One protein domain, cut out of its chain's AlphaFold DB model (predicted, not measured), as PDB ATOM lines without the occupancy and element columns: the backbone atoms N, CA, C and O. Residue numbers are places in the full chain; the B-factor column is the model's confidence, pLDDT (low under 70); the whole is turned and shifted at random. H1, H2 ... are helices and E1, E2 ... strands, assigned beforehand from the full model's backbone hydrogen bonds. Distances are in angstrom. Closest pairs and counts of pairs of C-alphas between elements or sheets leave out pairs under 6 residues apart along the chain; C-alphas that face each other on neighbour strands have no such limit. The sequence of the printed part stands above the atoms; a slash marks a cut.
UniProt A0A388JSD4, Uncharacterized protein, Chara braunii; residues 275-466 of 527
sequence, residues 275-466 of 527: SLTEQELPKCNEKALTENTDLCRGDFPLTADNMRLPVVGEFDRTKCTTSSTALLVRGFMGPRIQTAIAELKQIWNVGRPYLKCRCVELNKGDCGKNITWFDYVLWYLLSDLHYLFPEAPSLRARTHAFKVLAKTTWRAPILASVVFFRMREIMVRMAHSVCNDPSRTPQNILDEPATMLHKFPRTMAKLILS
ATOM      1  N   SER A 275     252.628 121.520 385.841       96.56
ATOM      2  CA  SER A 275     254.027 121.969 385.731       96.56
ATOM      3  C   SER A 275     254.798 121.152 384.693       96.56
ATOM      4  O   SER A 275     255.809 120.515 385.002       96.56
ATOM      5  N   LEU A 276     254.262 121.100 383.472       95.75
ATOM      6  CA  LEU A 276     254.929 120.404 382.377       95.75
ATOM      7  C   LEU A 276     256.178 121.185 381.964       95.75
ATOM      8  O   LEU A 276     256.186 122.416 381.915       95.75
ATOM      9  N   THR A 277     257.244 120.451 381.689       94.62
ATOM     10  CA  THR A 277     258.527 121.004 381.265       94.62
ATOM     11  C   THR A 277     258.509 121.357 379.781       94.62
ATOM     12  O   THR A 277     257.750 120.793 378.988       94.62
ATOM     13  N   GLU A 278     259.420 122.236 379.373       93.31
ATOM     14  CA  GLU A 278     259.610 122.593 377.960       93.31
ATOM     15  C   GLU A 278     260.087 121.420 377.102       93.31
ATOM     16  O   GLU A 278     259.963 121.466 375.887       93.31
ATOM     17  N   GLN A 279     260.585 120.344 377.716       95.12
ATOM     18  CA  GLN A 279     260.951 119.116 377.011       95.12
ATOM     19  C   GLN A 279     259.757 118.173 376.818       95.12
ATOM     20  O   GLN A 279     259.737 117.389 375.871       95.12
ATOM     21  N   GLU A 280     258.764 118.210 377.708       94.62
ATOM     22  CA  GLU A 280     257.589 117.337 377.624       94.62
ATOM     23  C   GLU A 280     256.608 117.783 376.539       94.62
ATOM     24  O   GLU A 280     256.034 116.927 375.866       94.62
ATOM     25  N   LEU A 281     256.434 119.090 376.324       95.19
ATOM     26  CA  LEU A 281     255.497 119.600 375.313       95.19
ATOM     27  C   LEU A 281     255.895 119.206 373.873       95.19
ATOM     28  O   LEU A 281     255.035 118.669 373.165       95.19
ATOM     29  N   PRO A 282     257.164 119.350 373.428       96.00
ATOM     30  CA  PRO A 282     257.611 118.846 372.129       96.00
ATOM     31  C   PRO A 282     257.477 117.328 371.999       96.00
ATOM     32  O   PRO A 282     257.035 116.847 370.959       96.00
ATOM     33  N   LYS A 283     257.766 116.563 373.063       94.88
ATOM     34  CA  LYS A 283     257.556 115.102 373.074       94.88
ATOM     35  C   LYS A 283     256.081 114.735 372.901       94.88
ATOM     36  O   LYS A 283     255.762 113.776 372.201       94.88
ATOM     37  N   CYS A 284     255.164 115.494 373.507       95.50
ATOM     38  CA  CYS A 284     253.728 115.304 373.289       95.50
ATOM     39  C   CYS A 284     253.336 115.600 371.835       95.50
ATOM     40  O   CYS A 284     252.546 114.857 371.254       95.50
ATOM     41  N   ASN A 285     253.917 116.640 371.230       96.06
ATOM     42  CA  ASN A 285     253.705 116.956 369.818       96.06
ATOM     43  C   ASN A 285     254.217 115.835 368.892       96.06
ATOM     44  O   ASN A 285     253.503 115.390 367.997       96.06
ATOM     45  N   GLU A 286     255.415 115.307 369.148       95.88
ATOM     46  CA  GLU A 286     255.971 114.170 368.406       95.88
ATOM     47  C   GLU A 286     255.075 112.925 368.514       95.88
ATOM     48  O   GLU A 286     254.764 112.273 367.510       95.88
ATOM     49  N   LYS A 287     254.591 112.611 369.723       95.00
ATOM     50  CA  LYS A 287     253.643 111.509 369.950       95.00
ATOM     51  C   LYS A 287     252.332 111.700 369.188       95.00
ATOM     52  O   LYS A 287     251.851 110.749 368.571       95.00
ATOM     53  N   ALA A 288     251.797 112.922 369.170       95.88
ATOM     54  CA  ALA A 288     250.597 113.257 368.407       95.88
ATOM     55  C   ALA A 288     250.800 113.011 366.904       95.88
ATOM     56  O   ALA A 288     249.961 112.378 366.267       95.88
ATOM     57  N   LEU A 289     251.941 113.430 366.346       96.94
ATOM     58  CA  LEU A 289     252.287 113.237 364.932       96.94
ATOM     59  C   LEU A 289     252.529 111.762 364.563       96.94
ATOM     60  O   LEU A 289     252.212 111.321 363.454       96.94
ATOM     61  N   THR A 290     253.071 110.969 365.484       95.38
ATOM     62  CA  THR A 290     253.423 109.558 365.244       95.38
ATOM     63  C   THR A 290     252.284 108.575 365.509       95.38
ATOM     64  O   THR A 290     252.481 107.371 365.341       95.38
ATOM     65  N   GLU A 291     251.082 109.059 365.848       89.88
ATOM     66  CA  GLU A 291     249.941 108.208 366.222       89.88
ATOM     67  C   GLU A 291     250.231 107.363 367.478       89.88
ATOM     68  O   GLU A 291     249.657 106.290 367.681       89.88
ATOM     69  N   ASN A 292     251.161 107.820 368.318       87.62
ATOM     70  CA  ASN A 292     251.514 107.121 369.539       87.62
ATOM     71  C   ASN A 292     250.449 107.421 370.599       87.62
ATOM     72  O   ASN A 292     250.484 108.446 371.279       87.62
ATOM     73  N   THR A 293     249.488 106.503 370.694       74.44
ATOM     74  CA  THR A 293     248.390 106.537 371.668       74.44
ATOM     75  C   THR A 293     248.721 105.801 372.960       74.44
ATOM     76  O   THR A 293     247.856 105.690 373.832       74.44
ATOM     77  N   ASP A 294     249.961 105.319 373.115       78.62
ATOM     78  CA  ASP A 294     250.401 104.837 374.412       78.62
ATOM     79  C   ASP A 294     250.300 106.008 375.376       78.62
ATOM     80  O   ASP A 294     250.872 107.080 375.141       78.62
ATOM     81  N   LEU A 295     249.571 105.786 376.474       68.69
ATOM     82  CA  LEU A 295     249.579 106.696 377.610       68.69
ATOM     83  C   LEU A 295     251.036 107.063 377.868       68.69
ATOM     84  O   LEU A 295     251.878 106.165 377.915       68.69
ATOM     85  N   CYS A 296     251.337 108.359 377.969       66.06
ATOM     86  CA  CYS A 296     252.677 108.826 378.293       66.06
ATOM     87  C   CYS A 296     253.052 108.238 379.657       66.06
ATOM     88  O   CYS A 296     252.718 108.816 380.687       66.06
ATOM     89  N   ARG A 297     253.642 107.036 379.661       58.59
ATOM     90  CA  ARG A 297     253.936 106.292 380.879       58.59
ATOM     91  C   ARG A 297     255.006 107.083 381.608       58.59
ATOM     92  O   ARG A 297     256.101 107.263 381.081       58.59
ATOM     93  N   GLY A 298     254.651 107.591 382.781       56.06
ATOM     94  CA  GLY A 298     255.649 107.924 383.785       56.06
ATOM     95  C   GLY A 298     256.187 106.641 384.415       56.06
ATOM     96  O   GLY A 298     255.851 105.535 383.986       56.06
ATOM     97  N   ASP A 299     256.946 106.790 385.493       52.41
ATOM     98  CA  ASP A 299     257.561 105.666 386.211       52.41
ATOM     99  C   ASP A 299     256.540 104.720 386.882       52.41
ATOM    100  O   ASP A 299     256.908 103.672 387.410       52.41
ATOM    101  N   PHE A 300     255.243 105.054 386.843       53.69
ATOM    102  CA  PHE A 300     254.173 104.317 387.509       53.69
ATOM    103  C   PHE A 300     253.122 103.791 386.516       53.69
ATOM    104  O   PHE A 300     252.643 104.547 385.662       53.69
ATOM    105  N   PRO A 301     252.694 102.518 386.632       59.62
ATOM    106  CA  PRO A 301     251.610 101.985 385.818       59.62
ATOM    107  C   PRO A 301     250.285 102.675 386.171       59.62
ATOM    108  O   PRO A 301     249.911 102.773 387.341       59.62
ATOM    109  N   LEU A 302     249.548 103.129 385.154       73.50
ATOM    110  CA  LEU A 302     248.225 103.731 385.325       73.50
ATOM    111  C   LEU A 302     247.167 102.650 385.550       73.50
ATOM    112  O   LEU A 302     246.538 102.167 384.611       73.50
ATOM    113  N   THR A 303     246.975 102.267 386.809       77.81
ATOM    114  CA  THR A 303     245.827 101.463 387.241       77.81
ATOM    115  C   THR A 303     244.733 102.374 387.792       77.81
ATOM    116  O   THR A 303     245.002 103.505 388.201       77.81
ATOM    117  N   ALA A 304     243.489 101.889 387.822       79.44
ATOM    118  CA  ALA A 304     242.384 102.625 388.441       79.44
ATOM    119  C   ALA A 304     242.699 103.000 389.903       79.44
ATOM    120  O   ALA A 304     242.426 104.122 390.324       79.44
ATOM    121  N   ASP A 305     243.351 102.090 390.629       80.31
ATOM    122  CA  ASP A 305     243.711 102.277 392.036       80.31
ATOM    123  C   ASP A 305     244.835 103.311 392.196       80.31
ATOM    124  O   ASP A 305     244.791 104.155 393.093       80.31
ATOM    125  N   ASN A 306     245.806 103.318 391.275       82.94
ATOM    126  CA  ASN A 306     246.900 104.284 391.292       82.94
ATOM    127  C   ASN A 306     246.425 105.689 390.934       82.94
ATOM    128  O   ASN A 306     246.920 106.645 391.518       82.94
ATOM    129  N   MET A 307     245.471 105.830 390.006       82.56
ATOM    130  CA  MET A 307     244.959 107.143 389.607       82.56
ATOM    131  C   MET A 307     244.155 107.835 390.707       82.56
ATOM    132  O   MET A 307     244.060 109.057 390.677       82.56
ATOM    133  N   ARG A 308     243.563 107.091 391.653       85.31
ATOM    134  CA  ARG A 308     242.711 107.656 392.717       85.31
ATOM    135  C   ARG A 308     241.629 108.607 392.179       85.31
ATOM    136  O   ARG A 308     241.353 109.641 392.778       85.31
ATOM    137  N   LEU A 309     241.057 108.290 391.014       85.75
ATOM    138  CA  LEU A 309     239.916 109.044 390.497       85.75
ATOM    139  C   LEU A 309     238.673 108.708 391.331       85.75
ATOM    140  O   LEU A 309     238.454 107.520 391.594       85.75
ATOM    141  N   PRO A 310     237.846 109.706 391.696       88.38
ATOM    142  CA  PRO A 310     236.541 109.442 392.285       88.38
ATOM    143  C   PRO A 310     235.704 108.598 391.323       88.38
ATOM    144  O   PRO A 310     235.874 108.656 390.094       88.38
ATOM    145  N   VAL A 311     234.804 107.784 391.870       91.00
ATOM    146  CA  VAL A 311     233.932 106.961 391.034       91.00
ATOM    147  C   VAL A 311     233.004 107.911 390.291       91.00
ATOM    148  O   VAL A 311     232.300 108.696 390.908       91.00
ATOM    149  N   VAL A 312     232.972 107.853 388.957       92.19
ATOM    150  CA  VAL A 312     232.211 108.834 388.157       92.19
ATOM    151  C   VAL A 312     230.730 108.891 388.568       92.19
ATOM    152  O   VAL A 312     230.125 109.956 388.551       92.19
ATOM    153  N   GLY A 313     230.158 107.765 389.011       92.88
ATOM    154  CA  GLY A 313     228.808 107.699 389.573       92.88
ATOM    155  C   GLY A 313     228.551 108.562 390.820       92.88
ATOM    156  O   GLY A 313     227.395 108.883 391.088       92.88
ATOM    157  N   GLU A 314     229.591 108.932 391.575       91.81
ATOM    158  CA  GLU A 314     229.495 109.759 392.791       91.81
ATOM    159  C   GLU A 314     229.120 111.208 392.468       91.81
ATOM    160  O   GLU A 314     228.385 111.835 393.229       91.81
ATOM    161  N   PHE A 315     229.568 111.718 391.319       91.38
ATOM    162  CA  PHE A 315     229.273 113.080 390.873       91.38
ATOM    163  C   PHE A 315     228.394 113.150 389.610       91.38
ATOM    164  O   PHE A 315     227.840 114.202 389.294       91.38
ATOM    165  N   ASP A 316     228.186 112.026 388.919       91.88
ATOM    166  CA  ASP A 316     227.212 111.877 387.839       91.88
ATOM    167  C   ASP A 316     226.395 110.589 388.021       91.88
ATOM    168  O   ASP A 316     226.798 109.491 387.633       91.88
ATOM    169  N   ARG A 317     225.174 110.740 388.549       92.38
ATOM    170  CA  ARG A 317     224.241 109.629 388.814       92.38
ATOM    171  C   ARG A 317     223.849 108.837 387.562       92.38
ATOM    172  O   ARG A 317     223.343 107.719 387.673       92.38
ATOM    173  N   THR A 318     224.066 109.379 386.362       91.38
ATOM    174  CA  THR A 318     223.812 108.641 385.119       91.38
ATOM    175  C   THR A 318     224.874 107.573 384.855       91.38
ATOM    176  O   THR A 318     224.629 106.673 384.047       91.38
ATOM    177  N   LYS A 319     226.013 107.614 385.557       93.88
ATOM    178  CA  LYS A 319     227.178 106.743 385.363       93.88
ATOM    179  C   LYS A 319     227.211 105.606 386.382       93.88
ATOM    180  O   LYS A 319     226.252 105.351 387.106       93.88
ATOM    181  N   CYS A 320     228.282 104.821 386.339       94.19
ATOM    182  CA  CYS A 320     228.444 103.652 387.194       94.19
ATOM    183  C   CYS A 320     228.932 104.058 388.588       94.19
ATOM    184  O   CYS A 320     229.957 104.726 388.698       94.19
ATOM    185  N   THR A 321     228.229 103.606 389.627       94.38
ATOM    186  CA  THR A 321     228.598 103.758 391.048       94.38
ATOM    187  C   THR A 321     229.287 102.511 391.620       94.38
ATOM    188  O   THR A 321     229.818 102.540 392.723       94.38
ATOM    189  N   THR A 322     229.292 101.394 390.885       92.12
ATOM    190  CA  THR A 322     229.657 100.067 391.416       92.12
ATOM    191  C   THR A 322     231.157  99.755 391.363       92.12
ATOM    192  O   THR A 322     231.646  98.864 392.068       92.12
ATOM    193  N   SER A 323     231.904 100.399 390.469       92.06
ATOM    194  CA  SER A 323     233.323 100.101 390.247       92.06
ATOM    195  C   SER A 323     234.115 101.357 389.944       92.06
ATOM    196  O   SER A 323     233.611 102.230 389.237       92.06
ATOM    197  N   SER A 324     235.388 101.361 390.343       91.81
ATOM    198  CA  SER A 324     236.354 102.349 389.877       91.81
ATOM    199  C   SER A 324     236.451 102.366 388.349       91.81
ATOM    200  O   SER A 324     236.122 101.394 387.652       91.81
ATOM    201  N   THR A 325     236.874 103.508 387.814       91.00
ATOM    202  CA  THR A 325     237.043 103.691 386.375       91.00
ATOM    203  C   THR A 325     238.490 103.509 385.957       91.00
ATOM    204  O   THR A 325     239.401 104.062 386.570       91.00
ATOM    205  N   ALA A 326     238.695 102.780 384.866       89.81
ATOM    206  CA  ALA A 326     239.966 102.735 384.166       89.81
ATOM    207  C   ALA A 326     240.043 103.883 383.151       89.81
ATOM    208  O   ALA A 326     239.053 104.184 382.475       89.81
ATOM    209  N   LEU A 327     241.223 104.491 383.031       91.50
ATOM    210  CA  LEU A 327     241.538 105.405 381.939       91.50
ATOM    211  C   LEU A 327     241.982 104.594 380.726       91.50
ATOM    212  O   LEU A 327     242.864 103.744 380.814       91.50
ATOM    213  N   LEU A 328     241.374 104.885 379.587       91.38
ATOM    214  CA  LEU A 328     241.648 104.251 378.310       91.38
ATOM    215  C   LEU A 328     241.815 105.334 377.247       91.38
ATOM    216  O   LEU A 328     241.319 106.448 377.398       91.38
ATOM    217  N   VAL A 329     242.484 105.004 376.146       92.19
ATOM    218  CA  VAL A 329     242.596 105.892 374.983       92.19
ATOM    219  C   VAL A 329     241.733 105.342 373.862       92.19
ATOM    220  O   VAL A 329     241.712 104.136 373.595       92.19
ATOM    221  N   ARG A 330     240.957 106.209 373.212       92.69
ATOM    222  CA  ARG A 330     240.129 105.798 372.081       92.69
ATOM    223  C   ARG A 330     241.030 105.490 370.885       92.69
ATOM    224  O   ARG A 330     241.607 106.391 370.293       92.69
ATOM    225  N   GLY A 331     241.142 104.216 370.525       90.38
ATOM    226  CA  GLY A 331     241.932 103.795 369.367       90.38
ATOM    227  C   GLY A 331     241.311 104.184 368.022       90.38
ATOM    228  O   GLY A 331     240.143 104.578 367.936       90.38
ATOM    229  N   PHE A 332     242.097 104.004 366.961       84.00
ATOM    230  CA  PHE A 332     241.635 104.068 365.576       84.00
ATOM    231  C   PHE A 332     240.672 102.907 365.343       84.00
ATOM    232  O   PHE A 332     241.074 101.746 365.280       84.00
ATOM    233  N   MET A 333     239.377 103.202 365.283       74.06
ATOM    234  CA  MET A 333     238.393 102.180 364.954       74.06
ATOM    235  C   MET A 333     238.409 101.995 363.442       74.06
ATOM    236  O   MET A 333     238.199 102.950 362.698       74.06
ATOM    237  N   GLY A 334     238.653 100.763 362.991       67.81
ATOM    238  CA  GLY A 334     238.355 100.400 361.613       67.81
ATOM    239  C   GLY A 334     236.862 100.610 361.323       67.81
ATOM    240  O   GLY A 334     236.055 100.583 362.260       67.81
ATOM    241  N   PRO A 335     236.483 100.797 360.052       63.94
ATOM    242  CA  PRO A 335     235.094 101.017 359.681       63.94
ATOM    243  C   PRO A 335     234.215  99.863 360.184       63.94
ATOM    244  O   PRO A 335     234.507  98.692 359.913       63.94
ATOM    245  N   ARG A 336     233.152 100.171 360.925       75.25
ATOM    246  CA  ARG A 336     232.242  99.164 361.498       75.25
ATOM    247  C   ARG A 336     231.012  99.028 360.600       75.25
ATOM    248  O   ARG A 336     230.815  99.807 359.674       75.25
ATOM    249  N   ILE A 337     230.167  98.027 360.845       69.56
ATOM    250  CA  ILE A 337     228.826  97.977 360.239       69.56
ATOM    251  C   ILE A 337     227.966  99.011 360.981       69.56
ATOM    252  O   ILE A 337     227.181  98.678 361.864       69.56
ATOM    253  N   GLN A 338     228.226 100.289 360.720       81.31
ATOM    254  CA  GLN A 338     227.523 101.432 361.294       81.31
ATOM    255  C   GLN A 338     227.115 102.392 360.176       81.31
ATOM    256  O   GLN A 338     227.644 102.351 359.063       81.31
ATOM    257  N   THR A 339     226.141 103.250 360.466       90.75
ATOM    258  CA  THR A 339     225.722 104.302 359.539       90.75
ATOM    259  C   THR A 339     226.858 105.307 359.326       90.75
ATOM    260  O   THR A 339     227.664 105.544 360.228       90.75
ATOM    261  N   ALA A 340     226.917 105.939 358.149       91.75
ATOM    262  CA  ALA A 340     227.953 106.929 357.828       91.75
ATOM    263  C   ALA A 340     228.013 108.076 358.859       91.75
ATOM    264  O   ALA A 340     229.093 108.479 359.281       91.75
ATOM    265  N   ILE A 341     226.853 108.539 359.345       91.75
ATOM    266  CA  ILE A 341     226.760 109.557 360.403       91.75
ATOM    267  C   ILE A 341     227.369 109.087 361.736       91.75
ATOM    268  O   ILE A 341     227.998 109.873 362.443       91.75
ATOM    269  N   ALA A 342     227.202 107.813 362.100       91.62
ATOM    270  CA  ALA A 342     227.769 107.274 363.333       91.62
ATOM    271  C   ALA A 342     229.301 107.191 363.256       91.62
ATOM    272  O   ALA A 342     229.971 107.486 364.248       91.62
ATOM    273  N   GLU A 343     229.851 106.856 362.084       92.50
ATOM    274  CA  GLU A 343     231.298 106.909 361.853       92.50
ATOM    275  C   GLU A 343     231.816 108.354 361.891       92.50
ATOM    276  O   GLU A 343     232.750 108.632 362.647       92.50
ATOM    277  N   LEU A 344     231.150 109.292 361.204       92.69
ATOM    278  CA  LEU A 344     231.462 110.727 361.265       92.69
ATOM    279  C   LEU A 344     231.487 111.259 362.698       92.69
ATOM    280  O   LEU A 344     232.379 112.016 363.061       92.69
ATOM    281  N   LYS A 345     230.552 110.844 363.554       92.56
ATOM    282  CA  LYS A 345     230.556 111.232 364.972       92.56
ATOM    283  C   LYS A 345     231.767 110.694 365.732       92.56
ATOM    284  O   LYS A 345     232.247 111.353 366.649       92.56
ATOM    285  N   GLN A 346     232.266 109.513 365.380       92.62
ATOM    286  CA  GLN A 346     233.315 108.831 366.139       92.62
ATOM    287  C   GLN A 346     234.736 109.242 365.757       92.62
ATOM    288  O   GLN A 346     235.587 109.272 366.651       92.62
ATOM    289  N   ILE A 347     235.004 109.556 364.481       94.06
ATOM    290  CA  ILE A 347     236.371 109.838 364.000       94.06
ATOM    291  C   ILE A 347     237.041 110.972 364.782       94.06
ATOM    292  O   ILE A 347     238.241 110.927 365.038       94.06
ATOM    293  N   TRP A 348     236.262 111.945 365.253       95.69
ATOM    294  CA  TRP A 348     236.788 113.090 365.983       95.69
ATOM    295  C   TRP A 348     237.307 112.739 367.376       95.69
ATOM    296  O   TRP A 348     237.986 113.560 367.966       95.69
ATOM    297  N   ASN A 349     237.044 111.567 367.950       95.62
ATOM    298  CA  ASN A 349     237.554 111.243 369.293       95.62
ATOM    299  C   ASN A 349     238.726 110.273 369.283       95.62
ATOM    300  O   ASN A 349     239.083 109.747 370.331       95.62
ATOM    301  N   VAL A 350     239.321 110.003 368.124       94.06
ATOM    302  CA  VAL A 350     240.497 109.137 368.059       94.06
ATOM    303  C   VAL A 350     241.668 109.771 368.819       94.06
ATOM    304  O   VAL A 350     241.957 110.952 368.666       94.06
ATOM    305  N   GLY A 351     242.321 108.983 369.670       93.81
ATOM    306  CA  GLY A 351     243.366 109.431 370.589       93.81
ATOM    307  C   GLY A 351     242.844 110.067 371.879       93.81
ATOM    308  O   GLY A 351     243.642 110.339 372.770       93.81
ATOM    309  N   ARG A 352     241.527 110.283 372.031       95.81
ATOM    310  CA  ARG A 352     240.975 110.956 373.213       95.81
ATOM    311  C   ARG A 352     240.984 110.039 374.438       95.81
ATOM    312  O   ARG A 352     240.441 108.928 374.353       95.81
ATOM    313  N   PRO A 353     241.538 110.480 375.582       95.19
ATOM    314  CA  PRO A 353     241.438 109.731 376.826       95.19
ATOM    315  C   PRO A 353     239.997 109.718 377.367       95.19
ATOM    316  O   PRO A 353     239.296 110.733 377.356       95.19
ATOM    317  N   TYR A 354     239.541 108.565 377.853       95.12
ATOM    318  CA  TYR A 354     238.210 108.378 378.427       95.12
ATOM    319  C   TYR A 354     238.230 107.435 379.628       95.12
ATOM    320  O   TYR A 354     239.065 106.538 379.732       95.12
ATOM    321  N   LEU A 355     237.265 107.624 380.519       94.06
ATOM    322  CA  LEU A 355     237.014 106.790 381.681       94.06
ATOM    323  C   LEU A 355     235.943 105.748 381.359       94.06
ATOM    324  O   LEU A 355     234.887 106.067 380.799       94.06
ATOM    325  N   LYS A 356     236.210 104.496 381.733       92.62
ATOM    326  CA  LYS A 356     235.268 103.377 381.621       92.62
ATOM    327  C   LYS A 356     235.208 102.604 382.933       92.62
ATOM    328  O   LYS A 356     236.241 102.304 383.524       92.62
ATOM    329  N   CYS A 357     234.003 102.265 383.381       93.12
ATOM    330  CA  CYS A 357     233.815 101.423 384.557       93.12
ATOM    331  C   CYS A 357     234.408 100.022 384.348       93.12
ATOM    332  O   CYS A 357     234.371  99.471 383.243       93.12
ATOM    333  N   ARG A 358     234.882  99.418 385.435       93.19
ATOM    334  CA  ARG A 358     235.479  98.079 385.442       93.19
ATOM    335  C   ARG A 358     234.481  96.965 385.770       93.19
ATOM    336  O   ARG A 358     234.904  95.860 386.070       93.19
ATOM    337  N   CYS A 359     233.165  97.200 385.716       94.38
ATOM    338  CA  CYS A 359     232.166  96.183 386.089       94.38
ATOM    339  C   CYS A 359     232.351  94.848 385.356       94.38
ATOM    340  O   CYS A 359     232.346  93.807 386.002       94.38
ATOM    341  N   VAL A 360     232.582  94.886 384.040       93.06
ATOM    342  CA  VAL A 360     232.816  93.675 383.239       93.06
ATOM    343  C   VAL A 360     234.117  92.981 383.649       93.06
ATOM    344  O   VAL A 360     234.120  91.777 383.863       93.06
ATOM    345  N   GLU A 361     235.204  93.738 383.818       92.00
ATOM    346  CA  GLU A 361     236.512  93.215 384.250       92.00
ATOM    347  C   GLU A 361     236.447  92.575 385.648       92.00
ATOM    348  O   GLU A 361     237.104  91.576 385.915       92.00
ATOM    349  N   LEU A 362     235.617  93.133 386.530       92.88
ATOM    350  CA  LEU A 362     235.413  92.672 387.903       92.88
ATOM    351  C   LEU A 362     234.294  91.623 388.032       92.88
ATOM    352  O   LEU A 362     233.859  91.351 389.149       92.88
ATOM    353  N   ASN A 363     233.792  91.066 386.923       94.94
ATOM    354  CA  ASN A 363     232.695  90.088 386.899       94.94
ATOM    355  C   ASN A 363     231.406  90.554 387.613       94.94
ATOM    356  O   ASN A 363     230.635  89.743 388.118       94.94
ATOM    357  N   LYS A 364     231.138  91.867 387.633       93.62
ATOM    358  CA  LYS A 364     229.915  92.471 388.198       93.62
ATOM    359  C   LYS A 364     228.794  92.655 387.161       93.62
ATOM    360  O   LYS A 364     227.816  93.345 387.434       93.62
ATOM    361  N   GLY A 365     228.953  92.075 385.969       92.81
ATOM    362  CA  GLY A 365     228.060  92.265 384.823       92.81
ATOM    363  C   GLY A 365     228.313  93.567 384.055       92.81
ATOM    364  O   GLY A 365     229.054  94.449 384.499       92.81
ATOM    365  N   ASP A 366     227.713  93.688 382.868       91.94
ATOM    366  CA  ASP A 366     227.709  94.949 382.126       91.94
ATOM    367  C   ASP A 366     226.643  95.881 382.711       91.94
ATOM    368  O   ASP A 366     225.447  95.625 382.615       91.94
ATOM    369  N   CYS A 367     227.084  96.974 383.331       91.12
ATOM    370  CA  CYS A 367     226.179  97.975 383.891       91.12
ATOM    371  C   CYS A 367     225.494  98.847 382.818       91.12
ATOM    372  O   CYS A 367     224.689  99.712 383.168       91.12
ATOM    373  N   GLY A 368     225.838  98.680 381.533       88.50
ATOM    374  CA  GLY A 368     225.263  99.426 380.410       88.50
ATOM    375  C   GLY A 368     225.602 100.919 380.418       88.50
ATOM    376  O   GLY A 368     225.030 101.696 379.654       88.50
ATOM    377  N   LYS A 369     226.508 101.354 381.304       88.62
ATOM    378  CA  LYS A 369     226.866 102.763 381.461       88.62
ATOM    379  C   LYS A 369     227.893 103.181 380.412       88.62
ATOM    380  O   LYS A 369     228.899 102.512 380.183       88.62
ATOM    381  N   ASN A 370     227.633 104.332 379.799       86.62
ATOM    382  CA  ASN A 370     228.486 104.913 378.770       86.62
ATOM    383  C   ASN A 370     229.825 105.409 379.337       86.62
ATOM    384  O   ASN A 370     229.944 105.715 380.524       86.62
ATOM    385  N   ILE A 371     230.815 105.545 378.453       92.00
ATOM    386  CA  ILE A 371     232.104 106.177 378.764       92.00
ATOM    387  C   ILE A 371     231.933 107.668 379.108       92.00
ATOM    388  O   ILE A 371     230.914 108.281 378.772       92.00
ATOM    389  N   THR A 372     232.951 108.263 379.729       94.56
ATOM    390  CA  THR A 372     233.043 109.721 379.927       94.56
ATOM    391  C   THR A 372     234.431 110.203 379.520       94.56
ATOM    392  O   THR A 372     235.423 109.575 379.881       94.56
ATOM    393  N   TRP A 373     234.529 111.288 378.753       97.00
ATOM    394  CA  TRP A 373     235.819 111.835 378.328       97.00
ATOM    395  C   TRP A 373     236.597 112.406 379.513       97.00
ATOM    396  O   TRP A 373     236.024 113.083 380.365       97.00
ATOM    397  N   PHE A 374     237.898 112.120 379.578       96.56
ATOM    398  CA  PHE A 374     238.714 112.509 380.727       96.56
ATOM    399  C   PHE A 374     238.865 114.028 380.846       96.56
ATOM    400  O   PHE A 374     238.791 114.545 381.951       96.56
ATOM    401  N   ASP A 375     239.006 114.751 379.732       97.62
ATOM    402  CA  ASP A 375     239.096 116.216 379.733       97.62
ATOM    403  C   ASP A 375     237.810 116.874 380.254       97.62
ATOM    404  O   ASP A 375     237.879 117.861 380.980       97.62
ATOM    405  N   TYR A 376     236.642 116.284 379.979       97.69
ATOM    406  CA  TYR A 376     235.383 116.752 380.561       97.69
ATOM    407  C   TYR A 376     235.309 116.494 382.065       97.69
ATOM    408  O   TYR A 376     234.854 117.353 382.812       97.69
ATOM    409  N   VAL A 377     235.759 115.320 382.521       97.00
ATOM    410  CA  VAL A 377     235.827 115.017 383.959       97.00
ATOM    411  C   VAL A 377     236.814 115.944 384.651       97.00
ATOM    412  O   VAL A 377     236.523 116.428 385.732       97.00
ATOM    413  N   LEU A 378     237.950 116.245 384.023       97.44
ATOM    414  CA  LEU A 378     238.925 117.185 384.559       97.44
ATOM    415  C   LEU A 378     238.338 118.596 384.694       97.44
ATOM    416  O   LEU A 378     238.522 119.224 385.733       97.44
ATOM    417  N   TRP A 379     237.616 119.064 383.671       98.19
ATOM    418  CA  TRP A 379     236.901 120.341 383.695       98.19
ATOM    419  C   TRP A 379     235.880 120.393 384.836       98.19
ATOM    420  O   TRP A 379     235.920 121.304 385.653       98.19
ATOM    421  N   TYR A 380     235.036 119.368 384.962       97.56
ATOM    422  CA  TYR A 380     234.038 119.295 386.030       97.56
ATOM    423  C   TYR A 380     234.660 119.141 387.431       97.56
ATOM    424  O   TYR A 380     234.217 119.721 388.412       97.56
ATOM    425  N   LEU A 381     235.745 118.384 387.580       96.75
ATOM    426  CA  LEU A 381     236.401 118.276 388.886       96.75
ATOM    427  C   LEU A 381     237.089 119.585 389.293       96.75
ATOM    428  O   LEU A 381     237.187 119.856 390.485       96.75
ATOM    429  N   LEU A 382     237.524 120.414 388.335       97.31
ATOM    430  CA  LEU A 382     237.957 121.788 388.608       97.31
ATOM    431  C   LEU A 382     236.786 122.693 389.019       97.31
ATOM    432  O   LEU A 382     237.001 123.595 389.828       97.31
ATOM    433  N   SER A 383     235.573 122.463 388.499       96.44
ATOM    434  CA  SER A 383     234.379 123.204 388.925       96.44
ATOM    435  C   SER A 383     233.926 122.809 390.320       96.44
ATOM    436  O   SER A 383     233.385 123.660 391.013       96.44
ATOM    437  N   ASP A 384     234.173 121.565 390.741       95.38
ATOM    438  CA  ASP A 384     233.638 120.977 391.971       95.38
ATOM    439  C   ASP A 384     234.709 120.198 392.754       95.38
ATOM    440  O   ASP A 384     234.583 119.012 393.071       95.38
ATOM    441  N   LEU A 385     235.782 120.895 393.129       95.31
ATOM    442  CA  LEU A 385     236.945 120.300 393.801       95.31
ATOM    443  C   LEU A 385     236.642 119.647 395.162       95.31
ATOM    444  O   LEU A 385     237.468 118.888 395.676       95.31
ATOM    445  N   HIS A 386     235.476 119.917 395.753       92.50
ATOM    446  CA  HIS A 386     235.034 119.289 396.997       92.50
ATOM    447  C   HIS A 386     234.870 117.763 396.861       92.50
ATOM    448  O   HIS A 386     235.042 117.057 397.850       92.50
ATOM    449  N   TYR A 387     234.625 117.241 395.651       92.44
ATOM    450  CA  TYR A 387     234.610 115.794 395.395       92.44
ATOM    451  C   TYR A 387     235.988 115.138 395.557       92.44
ATOM    452  O   TYR A 387     236.072 113.945 395.829       92.44
ATOM    453  N   LEU A 388     237.070 115.900 395.370       93.19
ATOM    454  CA  LEU A 388     238.442 115.401 395.508       93.19
ATOM    455  C   LEU A 388     239.033 115.701 396.884       93.19
ATOM    456  O   LEU A 388     239.793 114.897 397.420       93.19
ATOM    457  N   PHE A 389     238.715 116.872 397.432       94.75
ATOM    458  CA  PHE A 389     239.341 117.401 398.641       94.75
ATOM    459  C   PHE A 389     238.279 117.998 399.582       94.75
ATOM    460  O   PHE A 389     238.277 119.215 399.804       94.75
ATOM    461  N   PRO A 390     237.364 117.174 400.131       92.56
ATOM    462  CA  PRO A 390     236.296 117.657 401.009       92.56
ATOM    463  C   PRO A 390     236.852 118.325 402.274       92.56
ATOM    464  O   PRO A 390     236.336 119.353 402.702       92.56
ATOM    465  N   GLU A 391     237.971 117.811 402.790       92.44
ATOM    466  CA  GLU A 391     238.633 118.295 404.011       92.44
ATOM    467  C   GLU A 391     239.414 119.604 403.832       92.44
ATOM    468  O   GLU A 391     239.862 120.213 404.803       92.44
ATOM    469  N   ALA A 392     239.657 120.035 402.591       93.75
ATOM    470  CA  ALA A 392     240.422 121.249 402.359       93.75
ATOM    471  C   ALA A 392     239.559 122.486 402.680       93.75
ATOM    472  O   ALA A 392     238.428 122.584 402.191       93.75
ATOM    473  N   PRO A 393     240.089 123.448 403.460       92.81
ATOM    474  CA  PRO A 393     239.280 124.482 404.108       92.81
ATOM    475  C   PRO A 393     238.831 125.609 403.174       92.81
ATOM    476  O   PRO A 393     237.969 126.392 403.549       92.81
ATOM    477  N   SER A 394     239.422 125.727 401.984       93.25
ATOM    478  CA  SER A 394     239.106 126.790 401.028       93.25
ATOM    479  C   SER A 394     239.283 126.334 399.586       93.25
ATOM    480  O   SER A 394     240.023 125.379 399.309       93.25
ATOM    481  N   LEU A 395     238.664 127.051 398.646       94.94
ATOM    482  CA  LEU A 395     238.857 126.850 397.210       94.94
ATOM    483  C   LEU A 395     240.343 126.882 396.840       94.94
ATOM    484  O   LEU A 395     240.823 125.980 396.164       94.94
ATOM    485  N   ARG A 396     241.099 127.862 397.347       95.75
ATOM    486  CA  ARG A 396     242.540 127.971 397.079       95.75
ATOM    487  C   ARG A 396     243.308 126.730 397.539       95.75
ATOM    488  O   ARG A 396     244.140 126.219 396.787       95.75
ATOM    489  N   ALA A 397     243.026 126.224 398.742       96.44
ATOM    490  CA  ALA A 397     243.654 125.003 399.251       96.44
ATOM    491  C   ALA A 397     243.309 123.784 398.377       96.44
ATOM    492  O   ALA A 397     244.203 123.019 398.004       96.44
ATOM    493  N   ARG A 398     242.036 123.653 397.979       96.75
ATOM    494  CA  ARG A 398     241.562 122.607 397.061       96.75
ATOM    495  C   ARG A 398     242.251 122.684 395.698       96.75
ATOM    496  O   ARG A 398     242.737 121.668 395.204       96.75
ATOM    497  N   THR A 399     242.368 123.875 395.108       97.44
ATOM    498  CA  THR A 399     243.019 124.058 393.802       97.44
ATOM    499  C   THR A 399     244.519 123.760 393.882       97.44
ATOM    500  O   THR A 399     245.081 123.130 392.983       97.44
ATOM    501  N   HIS A 400     245.195 124.139 394.973       97.56
ATOM    502  CA  HIS A 400     246.590 123.745 395.196       97.56
ATOM    503  C   HIS A 400     246.749 122.220 395.297       97.56
ATOM    504  O   HIS A 400     247.642 121.667 394.648       97.56
ATOM    505  N   ALA A 401     245.878 121.539 396.047       97.56
ATOM    506  CA  ALA A 401     245.880 120.079 396.156       97.56
ATOM    507  C   ALA A 401     245.632 119.405 394.794       97.56
ATOM    508  O   ALA A 401     246.354 118.479 394.418       97.56
ATOM    509  N   PHE A 402     244.702 119.939 393.997       97.50
ATOM    510  CA  PHE A 402     244.473 119.499 392.622       97.50
ATOM    511  C   PHE A 402     245.727 119.623 391.759       97.50
ATOM    512  O   PHE A 402     246.084 118.685 391.048       97.50
ATOM    513  N   LYS A 403     246.450 120.748 391.841       97.38
ATOM    514  CA  LYS A 403     247.710 120.916 391.102       97.38
ATOM    515  C   LYS A 403     248.766 119.904 391.531       97.38
ATOM    516  O   LYS A 403     249.496 119.404 390.680       97.38
ATOM    517  N   VAL A 404     248.867 119.586 392.821       96.75
ATOM    518  CA  VAL A 404     249.771 118.523 393.294       96.75
ATOM    519  C   VAL A 404     249.387 117.184 392.663       96.75
ATOM    520  O   VAL A 404     250.259 116.499 392.127       96.75
ATOM    521  N   LEU A 405     248.093 116.854 392.636       95.12
ATOM    522  CA  LEU A 405     247.582 115.640 392.001       95.12
ATOM    523  C   LEU A 405     247.882 115.606 390.489       95.12
ATOM    524  O   LEU A 405     248.421 114.616 389.995       95.12
ATOM    525  N   ALA A 406     247.642 116.713 389.776       95.44
ATOM    526  CA  ALA A 406     247.955 116.890 388.353       95.44
ATOM    527  C   ALA A 406     249.449 116.713 388.035       95.44
ATOM    528  O   ALA A 406     249.803 116.109 387.024       95.44
ATOM    529  N   LYS A 407     250.337 117.207 388.909       94.31
ATOM    530  CA  LYS A 407     251.799 117.091 388.766       94.31
ATOM    531  C   LYS A 407     252.324 115.679 388.999       94.31
ATOM    532  O   LYS A 407     253.380 115.343 388.460       94.31
ATOM    533  N   THR A 408     251.624 114.901 389.820       92.44
ATOM    534  CA  THR A 408     252.073 113.604 390.333       92.44
ATOM    535  C   THR A 408     251.223 112.478 389.750       92.44
ATOM    536  O   THR A 408     251.454 112.045 388.623       92.44
ATOM    537  N   THR A 409     250.208 112.032 390.484       90.88
ATOM    538  CA  THR A 409     249.356 110.887 390.162       90.88
ATOM    539  C   THR A 409     248.672 111.005 388.800       90.88
ATOM    540  O   THR A 409     248.547 110.014 388.083       90.88
ATOM    541  N   TRP A 410     248.250 112.210 388.411       92.94
ATOM    542  CA  TRP A 410     247.568 112.457 387.137       92.94
ATOM    543  C   TRP A 410     248.493 112.976 386.036       92.94
ATOM    544  O   TRP A 410     248.009 113.310 384.955       92.94
ATOM    545  N   ARG A 411     249.818 112.976 386.237       92.56
ATOM    546  CA  ARG A 411     250.763 113.484 385.232       92.56
ATOM    547  C   ARG A 411     250.597 112.799 383.878       92.56
ATOM    548  O   ARG A 411     250.498 113.464 382.851       92.56
ATOM    549  N   ALA A 412     250.532 111.472 383.868       91.12
ATOM    550  CA  ALA A 412     250.404 110.699 382.637       91.12
ATOM    551  C   ALA A 412     249.047 110.907 381.915       91.12
ATOM    552  O   ALA A 412     249.065 111.147 380.706       91.12
ATOM    553  N   PRO A 413     247.883 110.910 382.604       92.69
ATOM    554  CA  PRO A 413     246.609 111.346 382.021       92.69
ATOM    555  C   PRO A 413     246.637 112.770 381.443       92.69
ATOM    556  O   PRO A 413     246.088 113.011 380.365       92.69
ATOM    557  N   ILE A 414     247.306 113.710 382.122       95.25
ATOM    558  CA  ILE A 414     247.463 115.090 381.644       95.25
ATOM    559  C   ILE A 414     248.308 115.126 380.367       95.25
ATOM    560  O   ILE A 414     247.877 115.699 379.370       95.25
ATOM    561  N   LEU A 415     249.458 114.447 380.339       94.75
ATOM    562  CA  LEU A 415     250.293 114.338 379.138       94.75
ATOM    563  C   LEU A 415     249.531 113.694 377.967       94.75
ATOM    564  O   LEU A 415     249.623 114.177 376.841       94.75
ATOM    565  N   ALA A 416     248.734 112.651 378.218       94.38
ATOM    566  CA  ALA A 416     247.876 112.049 377.194       94.38
ATOM    567  C   ALA A 416     246.815 113.037 376.668       94.38
ATOM    568  O   ALA A 416     246.508 113.040 375.477       94.38
ATOM    569  N   SER A 417     246.295 113.911 377.532       96.25
ATOM    570  CA  SER A 417     245.363 114.975 377.138       96.25
ATOM    571  C   SER A 417     246.048 116.047 376.283       96.25
ATOM    572  O   SER A 417     245.462 116.491 375.301       96.25
ATOM    573  N   VAL A 418     247.311 116.391 376.570       97.06
ATOM    574  CA  VAL A 418     248.120 117.292 375.724       97.06
ATOM    575  C   VAL A 418     248.402 116.672 374.353       97.06
ATOM    576  O   VAL A 418     248.257 117.350 373.337       97.06
ATOM    577  N   VAL A 419     248.762 115.382 374.296       96.62
ATOM    578  CA  VAL A 419     248.915 114.650 373.022       96.62
ATOM    579  C   VAL A 419     247.621 114.731 372.217       96.62
ATOM    580  O   VAL A 419     247.641 115.109 371.045       96.62
ATOM    581  N   PHE A 420     246.482 114.440 372.849       96.94
ATOM    582  CA  PHE A 420     245.191 114.524 372.180       96.94
ATOM    583  C   PHE A 420     244.837 115.949 371.740       96.94
ATOM    584  O   PHE A 420     244.326 116.118 370.637       96.94
ATOM    585  N   PHE A 421     245.145 116.975 372.537       97.06
ATOM    586  CA  PHE A 421     244.954 118.372 372.147       97.06
ATOM    587  C   PHE A 421     245.711 118.694 370.846       97.06
ATOM    588  O   PHE A 421     245.114 119.201 369.898       97.06
ATOM    589  N   ARG A 422     246.983 118.282 370.725       97.25
ATOM    590  CA  ARG A 422     247.765 118.439 369.481       97.25
ATOM    591  C   ARG A 422     247.172 117.655 368.307       97.25
ATOM    592  O   ARG A 422     247.108 118.158 367.185       97.25
ATOM    593  N   MET A 423     246.676 116.440 368.550       97.38
ATOM    594  CA  MET A 423     245.944 115.675 367.531       97.38
ATOM    595  C   MET A 423     244.669 116.411 367.090       97.38
ATOM    596  O   MET A 423     244.378 116.484 365.895       97.38
ATOM    597  N   ARG A 424     243.921 116.987 368.038       97.19
ATOM    598  CA  ARG A 424     242.699 117.763 367.803       97.19
ATOM    599  C   ARG A 424     242.980 119.012 366.971       97.19
ATOM    600  O   ARG A 424     242.214 119.251 366.045       97.19
ATOM    601  N   GLU A 425     244.068 119.744 367.216       97.44
ATOM    602  CA  GLU A 425     244.469 120.896 366.387       97.44
ATOM    603  C   GLU A 425     244.641 120.496 364.911       97.44
ATOM    604  O   GLU A 425     244.142 121.166 364.007       97.44
ATOM    605  N   ILE A 426     245.288 119.357 364.646       97.94
ATOM    606  CA  ILE A 426     245.443 118.815 363.287       97.94
ATOM    607  C   ILE A 426     244.080 118.423 362.693       97.94
ATOM    608  O   ILE A 426     243.786 118.782 361.552       97.94
ATOM    609  N   MET A 427     243.229 117.725 363.458       98.00
ATOM    610  CA  MET A 427     241.882 117.336 363.010       98.00
ATOM    611  C   MET A 427     241.013 118.552 362.664       98.00
ATOM    612  O   MET A 427     240.297 118.525 361.666       98.00
ATOM    613  N   VAL A 428     241.072 119.611 363.475       97.62
ATOM    614  CA  VAL A 428     240.322 120.856 363.265       97.62
ATOM    615  C   VAL A 428     240.828 121.576 362.016       97.62
ATOM    616  O   VAL A 428     240.008 121.949 361.177       97.62
ATOM    617  N   ARG A 429     242.150 121.679 361.810       98.00
ATOM    618  CA  ARG A 429     242.724 122.228 360.564       98.00
ATOM    619  C   ARG A 429     242.255 121.461 359.323       98.00
ATOM    620  O   ARG A 429     241.825 122.075 358.351       98.00
ATOM    621  N   MET A 430     242.253 120.127 359.376       98.31
ATOM    622  CA  MET A 430     241.720 119.288 358.293       98.31
ATOM    623  C   MET A 430     240.227 119.523 358.056       98.31
ATOM    624  O   MET A 430     239.793 119.619 356.910       98.31
ATOM    625  N   ALA A 431     239.438 119.635 359.128       97.50
ATOM    626  CA  ALA A 431     238.012 119.910 359.033       97.50
ATOM    627  C   ALA A 431     237.737 121.259 358.360       97.50
ATOM    628  O   ALA A 431     236.898 121.328 357.463       97.50
ATOM    629  N   HIS A 432     238.466 122.310 358.746       97.31
ATOM    630  CA  HIS A 432     238.381 123.619 358.100       97.31
ATOM    631  C   HIS A 432     238.762 123.553 356.621       97.31
ATOM    632  O   HIS A 432     238.021 124.080 355.798       97.31
ATOM    633  N   SER A 433     239.845 122.853 356.280       97.38
ATOM    634  CA  SER A 433     240.279 122.685 354.891       97.38
ATOM    635  C   SER A 433     239.214 122.014 354.019       97.38
ATOM    636  O   SER A 433     238.850 122.554 352.979       97.38
ATOM    637  N   VAL A 434     238.618 120.905 354.480       96.56
ATOM    638  CA  VAL A 434     237.527 120.217 353.758       96.56
ATOM    639  C   VAL A 434     236.271 121.076 353.671       96.56
ATOM    640  O   VAL A 434     235.572 121.056 352.662       96.56
ATOM    641  N   CYS A 435     235.955 121.828 354.728       94.69
ATOM    642  CA  CYS A 435     234.827 122.747 354.677       94.69
ATOM    643  C   CYS A 435     235.062 123.818 353.616       94.69
ATOM    644  O   CYS A 435     234.148 124.080 352.846       94.69
ATOM    645  N   ASN A 436     236.245 124.428 353.576       94.25
ATOM    646  CA  ASN A 436     236.565 125.506 352.644       94.25
ATOM    647  C   ASN A 436     236.643 125.005 351.198       94.25
ATOM    648  O   ASN A 436     236.153 125.676 350.297       94.25
ATOM    649  N   ASP A 437     237.195 123.811 350.994       94.81
ATOM    650  CA  ASP A 437     237.318 123.168 349.692       94.81
ATOM    651  C   ASP A 437     236.897 121.684 349.775       94.81
ATOM    652  O   ASP A 437     237.684 120.813 350.158       94.81
ATOM    653  N   PRO A 438     235.655 121.351 349.378       92.38
ATOM    654  CA  PRO A 438     235.177 119.968 349.362       92.38
ATOM    655  C   PRO A 438     235.887 119.058 348.345       92.38
ATOM    656  O   PRO A 438     235.643 117.849 348.348       92.38
ATOM    657  N   SER A 439     236.729 119.604 347.457       92.81
ATOM    658  CA  SER A 439     237.503 118.828 346.476       92.81
ATOM    659  C   SER A 439     238.813 118.263 347.036       92.81
ATOM    660  O   SER A 439     239.481 117.469 346.363       92.81
ATOM    661  N   ARG A 440     239.160 118.622 348.281       95.19
ATOM    662  CA  ARG A 440     240.334 118.107 348.989       95.19
ATOM    663  C   ARG A 440     240.353 116.577 349.000       95.19
ATOM    664  O   ARG A 440     239.339 115.893 349.131       95.19
ATOM    665  N   THR A 441     241.558 116.037 348.888       95.62
ATOM    666  CA  THR A 441     241.873 114.607 348.895       95.62
ATOM    667  C   THR A 441     242.668 114.259 350.152       95.62
ATOM    668  O   THR A 441     243.270 115.148 350.761       95.62
ATOM    669  N   PRO A 442     242.762 112.976 350.549       96.69
ATOM    670  CA  PRO A 442     243.606 112.584 351.675       96.69
ATOM    671  C   PRO A 442     245.069 113.051 351.570       96.69
ATOM    672  O   PRO A 442     245.732 113.184 352.592       96.69
ATOM    673  N   GLN A 443     245.591 113.271 350.360       96.12
ATOM    674  CA  GLN A 443     246.981 113.659 350.114       96.12
ATOM    675  C   GLN A 443     247.227 115.163 350.277       96.12
ATOM    676  O   GLN A 443     248.324 115.543 350.671       96.12
ATOM    677  N   ASN A 444     246.228 116.001 349.993       96.25
ATOM    678  CA  ASN A 444     246.349 117.463 349.998       96.25
ATOM    679  C   ASN A 444     245.356 118.143 350.956       96.25
ATOM    680  O   ASN A 444     245.077 119.328 350.806       96.25
ATOM    681  N   ILE A 445     244.800 117.406 351.924       97.50
ATOM    682  CA  ILE A 445     243.849 117.945 352.911       97.50
ATOM    683  C   ILE A 445     244.467 119.044 353.785       97.50
ATOM    684  O   ILE A 445     243.745 119.894 354.289       97.50
ATOM    685  N   LEU A 446     245.786 119.047 353.975       97.25
ATOM    686  CA  LEU A 446     246.516 120.139 354.612       97.25
ATOM    687  C   LEU A 446     247.467 120.758 353.594       97.25
ATOM    688  O   LEU A 446     248.091 120.027 352.825       97.25
ATOM    689  N   ASP A 447     247.598 122.082 353.633       94.31
ATOM    690  CA  ASP A 447     248.490 122.817 352.730       94.31
ATOM    691  C   ASP A 447     249.967 122.618 353.082       94.31
ATOM    692  O   ASP A 447     250.819 122.687 352.205       94.31
ATOM    693  N   GLU A 448     250.278 122.324 354.349       95.19
ATOM    694  CA  GLU A 448     251.638 122.089 354.834       95.19
ATOM    695  C   GLU A 448     252.080 120.629 354.580       95.19
ATOM    696  O   GLU A 448     251.672 119.720 355.320       95.19
ATOM    697  N   PRO A 449     252.962 120.358 353.593       94.19
ATOM    698  CA  PRO A 449     253.304 118.986 353.223       94.19
ATOM    699  C   PRO A 449     254.119 118.272 354.304       94.19
ATOM    700  O   PRO A 449     253.999 117.058 354.458       94.19
ATOM    701  N   ALA A 450     254.910 119.019 355.089       96.31
ATOM    702  CA  ALA A 450     255.724 118.481 356.179       96.31
ATOM    703  C   ALA A 450     254.860 117.786 357.243       96.31
ATOM    704  O   ALA A 450     255.141 116.647 357.618       96.31
ATOM    705  N   THR A 451     253.743 118.404 357.643       95.50
ATOM    706  CA  THR A 451     252.778 117.792 358.567       95.50
ATOM    707  C   THR A 451     252.226 116.476 357.999       95.50
ATOM    708  O   THR A 451     252.109 115.480 358.716       95.50
ATOM    709  N   MET A 452     251.963 116.417 356.691       97.25
ATOM    710  CA  MET A 452     251.461 115.215 356.011       97.25
ATOM    711  C   MET A 452     252.497 114.087 355.855       97.25
ATOM    712  O   MET A 452     252.116 112.974 355.493       97.25
ATOM    713  N   LEU A 453     253.781 114.302 356.169       96.75
ATOM    714  CA  LEU A 453     254.783 113.223 356.206       96.75
ATOM    715  C   LEU A 453     254.592 112.294 357.414       96.75
ATOM    716  O   LEU A 453     254.990 111.123 357.389       96.75
ATOM    717  N   HIS A 454     253.944 112.787 358.468       97.75
ATOM    718  CA  HIS A 454     253.768 112.051 359.710       97.75
ATOM    719  C   HIS A 454     252.642 111.007 359.628       97.75
ATOM    720  O   HIS A 454     251.765 111.034 358.762       97.75
ATOM    721  N   LYS A 455     252.680 110.005 360.514       97.19
ATOM    722  CA  LYS A 455     251.734 108.877 360.489       97.19
ATOM    723  C   LYS A 455     250.307 109.332 360.801       97.19
ATOM    724  O   LYS A 455     249.413 109.062 360.002       97.19
ATOM    725  N   PHE A 456     250.113 110.054 361.902       97.06
ATOM    726  CA  PHE A 456     248.784 110.436 362.362       97.06
ATOM    727  C   PHE A 456     248.017 111.304 361.352       97.06
ATOM    728  O   PHE A 456     246.901 110.912 361.006       97.06
ATOM    729  N   PRO A 457     248.577 112.406 360.806       97.81
ATOM    730  CA  PRO A 457     247.866 113.211 359.816       97.81
ATOM    731  C   PRO A 457     247.430 112.391 358.593       97.81
ATOM    732  O   PRO A 457     246.282 112.480 358.166       97.81
ATOM    733  N   ARG A 458     248.282 111.492 358.082       97.38
ATOM    734  CA  ARG A 458     247.912 110.602 356.962       97.38
ATOM    735  C   ARG A 458     246.783 109.642 357.318       97.38
ATOM    736  O   ARG A 458     245.885 109.432 356.501       97.38
ATOM    737  N   THR A 459     246.831 109.031 358.502       96.50
ATOM    738  CA  THR A 459     245.764 108.138 358.973       96.50
ATOM    739  C   THR A 459     244.455 108.911 359.120       96.50
ATOM    740  O   THR A 459     243.421 108.467 358.623       96.50
ATOM    741  N   MET A 460     244.500 110.097 359.727       96.81
ATOM    742  CA  MET A 460     243.320 110.926 359.942       96.81
ATOM    743  C   MET A 460     242.723 111.438 358.628       96.81
ATOM    744  O   MET A 460     241.514 111.351 358.441       96.81
ATOM    745  N   ALA A 461     243.550 111.876 357.679       97.00
ATOM    746  CA  ALA A 461     243.106 112.301 356.353       97.00
ATOM    747  C   ALA A 461     242.313 111.197 355.633       97.00
ATOM    748  O   ALA A 461     241.259 111.457 355.056       97.00
ATOM    749  N   LYS A 462     242.776 109.942 355.731       95.56
ATOM    750  CA  LYS A 462     242.068 108.771 355.188       95.56
ATOM    751  C   LYS A 462     240.761 108.468 355.920       95.56
ATOM    752  O   LYS A 462     239.846 107.949 355.294       95.56
ATOM    753  N   LEU A 463     240.671 108.751 357.221       94.56
ATOM    754  CA  LEU A 463     239.430 108.584 357.982       94.56
ATOM    755  C   LEU A 463     238.403 109.662 357.626       94.56
ATOM    756  O   LEU A 463     237.251 109.326 357.381       94.56
ATOM    757  N   ILE A 464     238.820 110.932 357.565       95.44
ATOM    758  CA  ILE A 464     237.963 112.083 357.231       95.44
ATOM    759  C   ILE A 464     237.452 111.990 355.788       95.44
ATOM    760  O   ILE A 464     236.288 112.280 355.524       95.44
ATOM    761  N   LEU A 465     238.314 111.567 354.859       95.12
ATOM    762  CA  LEU A 465     238.016 111.437 353.431       95.12
ATOM    763  C   LEU A 465     238.036 109.964 353.003       95.12
ATOM    764  O   LEU A 465     238.725 109.565 352.061       95.12
ATOM    765  N   SER A 466     237.299 109.134 353.743       91.38
ATOM    766  CA  SER A 466     237.248 107.689 353.524       91.38
ATOM    767  C   SER A 466     236.683 107.347 352.149       91.38
ATOM    768  O   SER A 466     235.548 107.697 351.827       91.38
TER     769      SER A 466
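This is residues 275 to 466 of the 527 residues of an uncharacterized protein of Chara braunii (UniProt A0A388JSD4). A small ribbon of two antiparallel strands, E1 and E2, lies near the middle of the model beside the first half of one long helix, H7, which runs along the longest axis like a spine. Shorter helices are set round these two: H1 and H9 pack on H7 and cross it at a slant, H5 begins beside E2, H6 stands crosswise near the first end of H7, and residues 336 to 342, with the first part of H4, stick out. The printed part has 192 residues, with nine named helices and two named strands in the order H1 H2 H3 E1 H4 E2 H5 H6 H7 H8 H9; the sheet's order is E1 - E2, and the class is mostly helix. The whole is compact, with a radius of gyration of the C-alphas of 18.6 A and spans of 57 by 42 by 29 A.

Strand E1 is residues 325 to 329, 12.9 A long from first to last C-alpha, and E2 is residues 353 to 357, 13.7 A. The longest helix, H7, is residues 411 to 436 and measures 37.5 A, from C-alpha 411 at (250.763, 113.484, 385.232) to C-alpha 436 at (236.565, 125.506, 352.644). H6 is residues 395 to 407, 18.3 A, and H5 is residues 374 to 383, 14.2 A. H1 is residues 280 to 289, 14.4 A, and begins with C-alpha 280 at (257.589, 117.337, 377.624). H9 is residues 455 to 464, 14.5 A, and ends with C-alpha 464 at (237.963, 112.083, 357.231). H4 is residues 340 to 347, 10.8 A. Three helices have four residues each: H2, residues 304 to 307, H3, residues 312 to 315, and H8, residues 449 to 452.

E1 and E2 are antiparallel neighbours, with 146 degrees between their directions; N 326 and O 356 are within hydrogen-bond range at 2.8 A, as are N 354 and O 328 at 2.8 A. Residues 354 to 355 of E2 also pair, antiparallel, with residues 372 to 373. The closest C-alphas of E2 and H5, those of Tyr 354 and Phe 374, are 4.8 A apart; those of E2 and H7, Pro 353 and Ser 417, are 6.6 A apart. On E1, the C-alpha of Ala 326 is 4.9 A from that of Ala 304 in H2, and Thr 325 is 7.3 A from Val 312 in H3, C-alpha to C-alpha. H7 touches H1 with its residues 415 to 423 alone, closest at the C-alphas of Cys 284 and Val 419, 4.9 A, at a steep tilt of 46 degrees, the same way. H7 touches H9 with its residues 423 to 430 alone, closest at the C-alphas of Ile 426 and Pro 457, 7.0 A, at a steep tilt of 50 degrees. H1 and H9 touch only at their ends, with the C-alphas of Leu 289 and Phe 456 5.2 A apart. H4 and H9 only just touch, with 3 pairs of C-alphas within 8 A, the closest those of Ile 347 and Leu 463 at 6.9 A, at a shallow tilt of 22 degrees, opposite ways. H6 is close to but not clearly touching H7, at 87 degrees, about perpendicular, with the C-alphas of Ala 406 and Ile 414 closest at 7.0 A. H8 is close to but not clearly touching H9, with the C-alphas of Met 452 and Arg 458 closest at 5.9 A. In H1, H4, H5, H6, H7 and H9 every O i to N i+4 pair is within hydrogen-bond range; H2, H3 and H8 are too short for such a pair.

The two C-alphas farthest apart, those of Pro 393 and Ser 439, are 57.9 A apart. The printed part has no cut. The long links are H1 to H2, E2 to H5, H5 to H6 and H7 to H8. The mean pLDDT of the printed part is 91.7; residues 295 to 301, 334 to 335 and 337 are under 70.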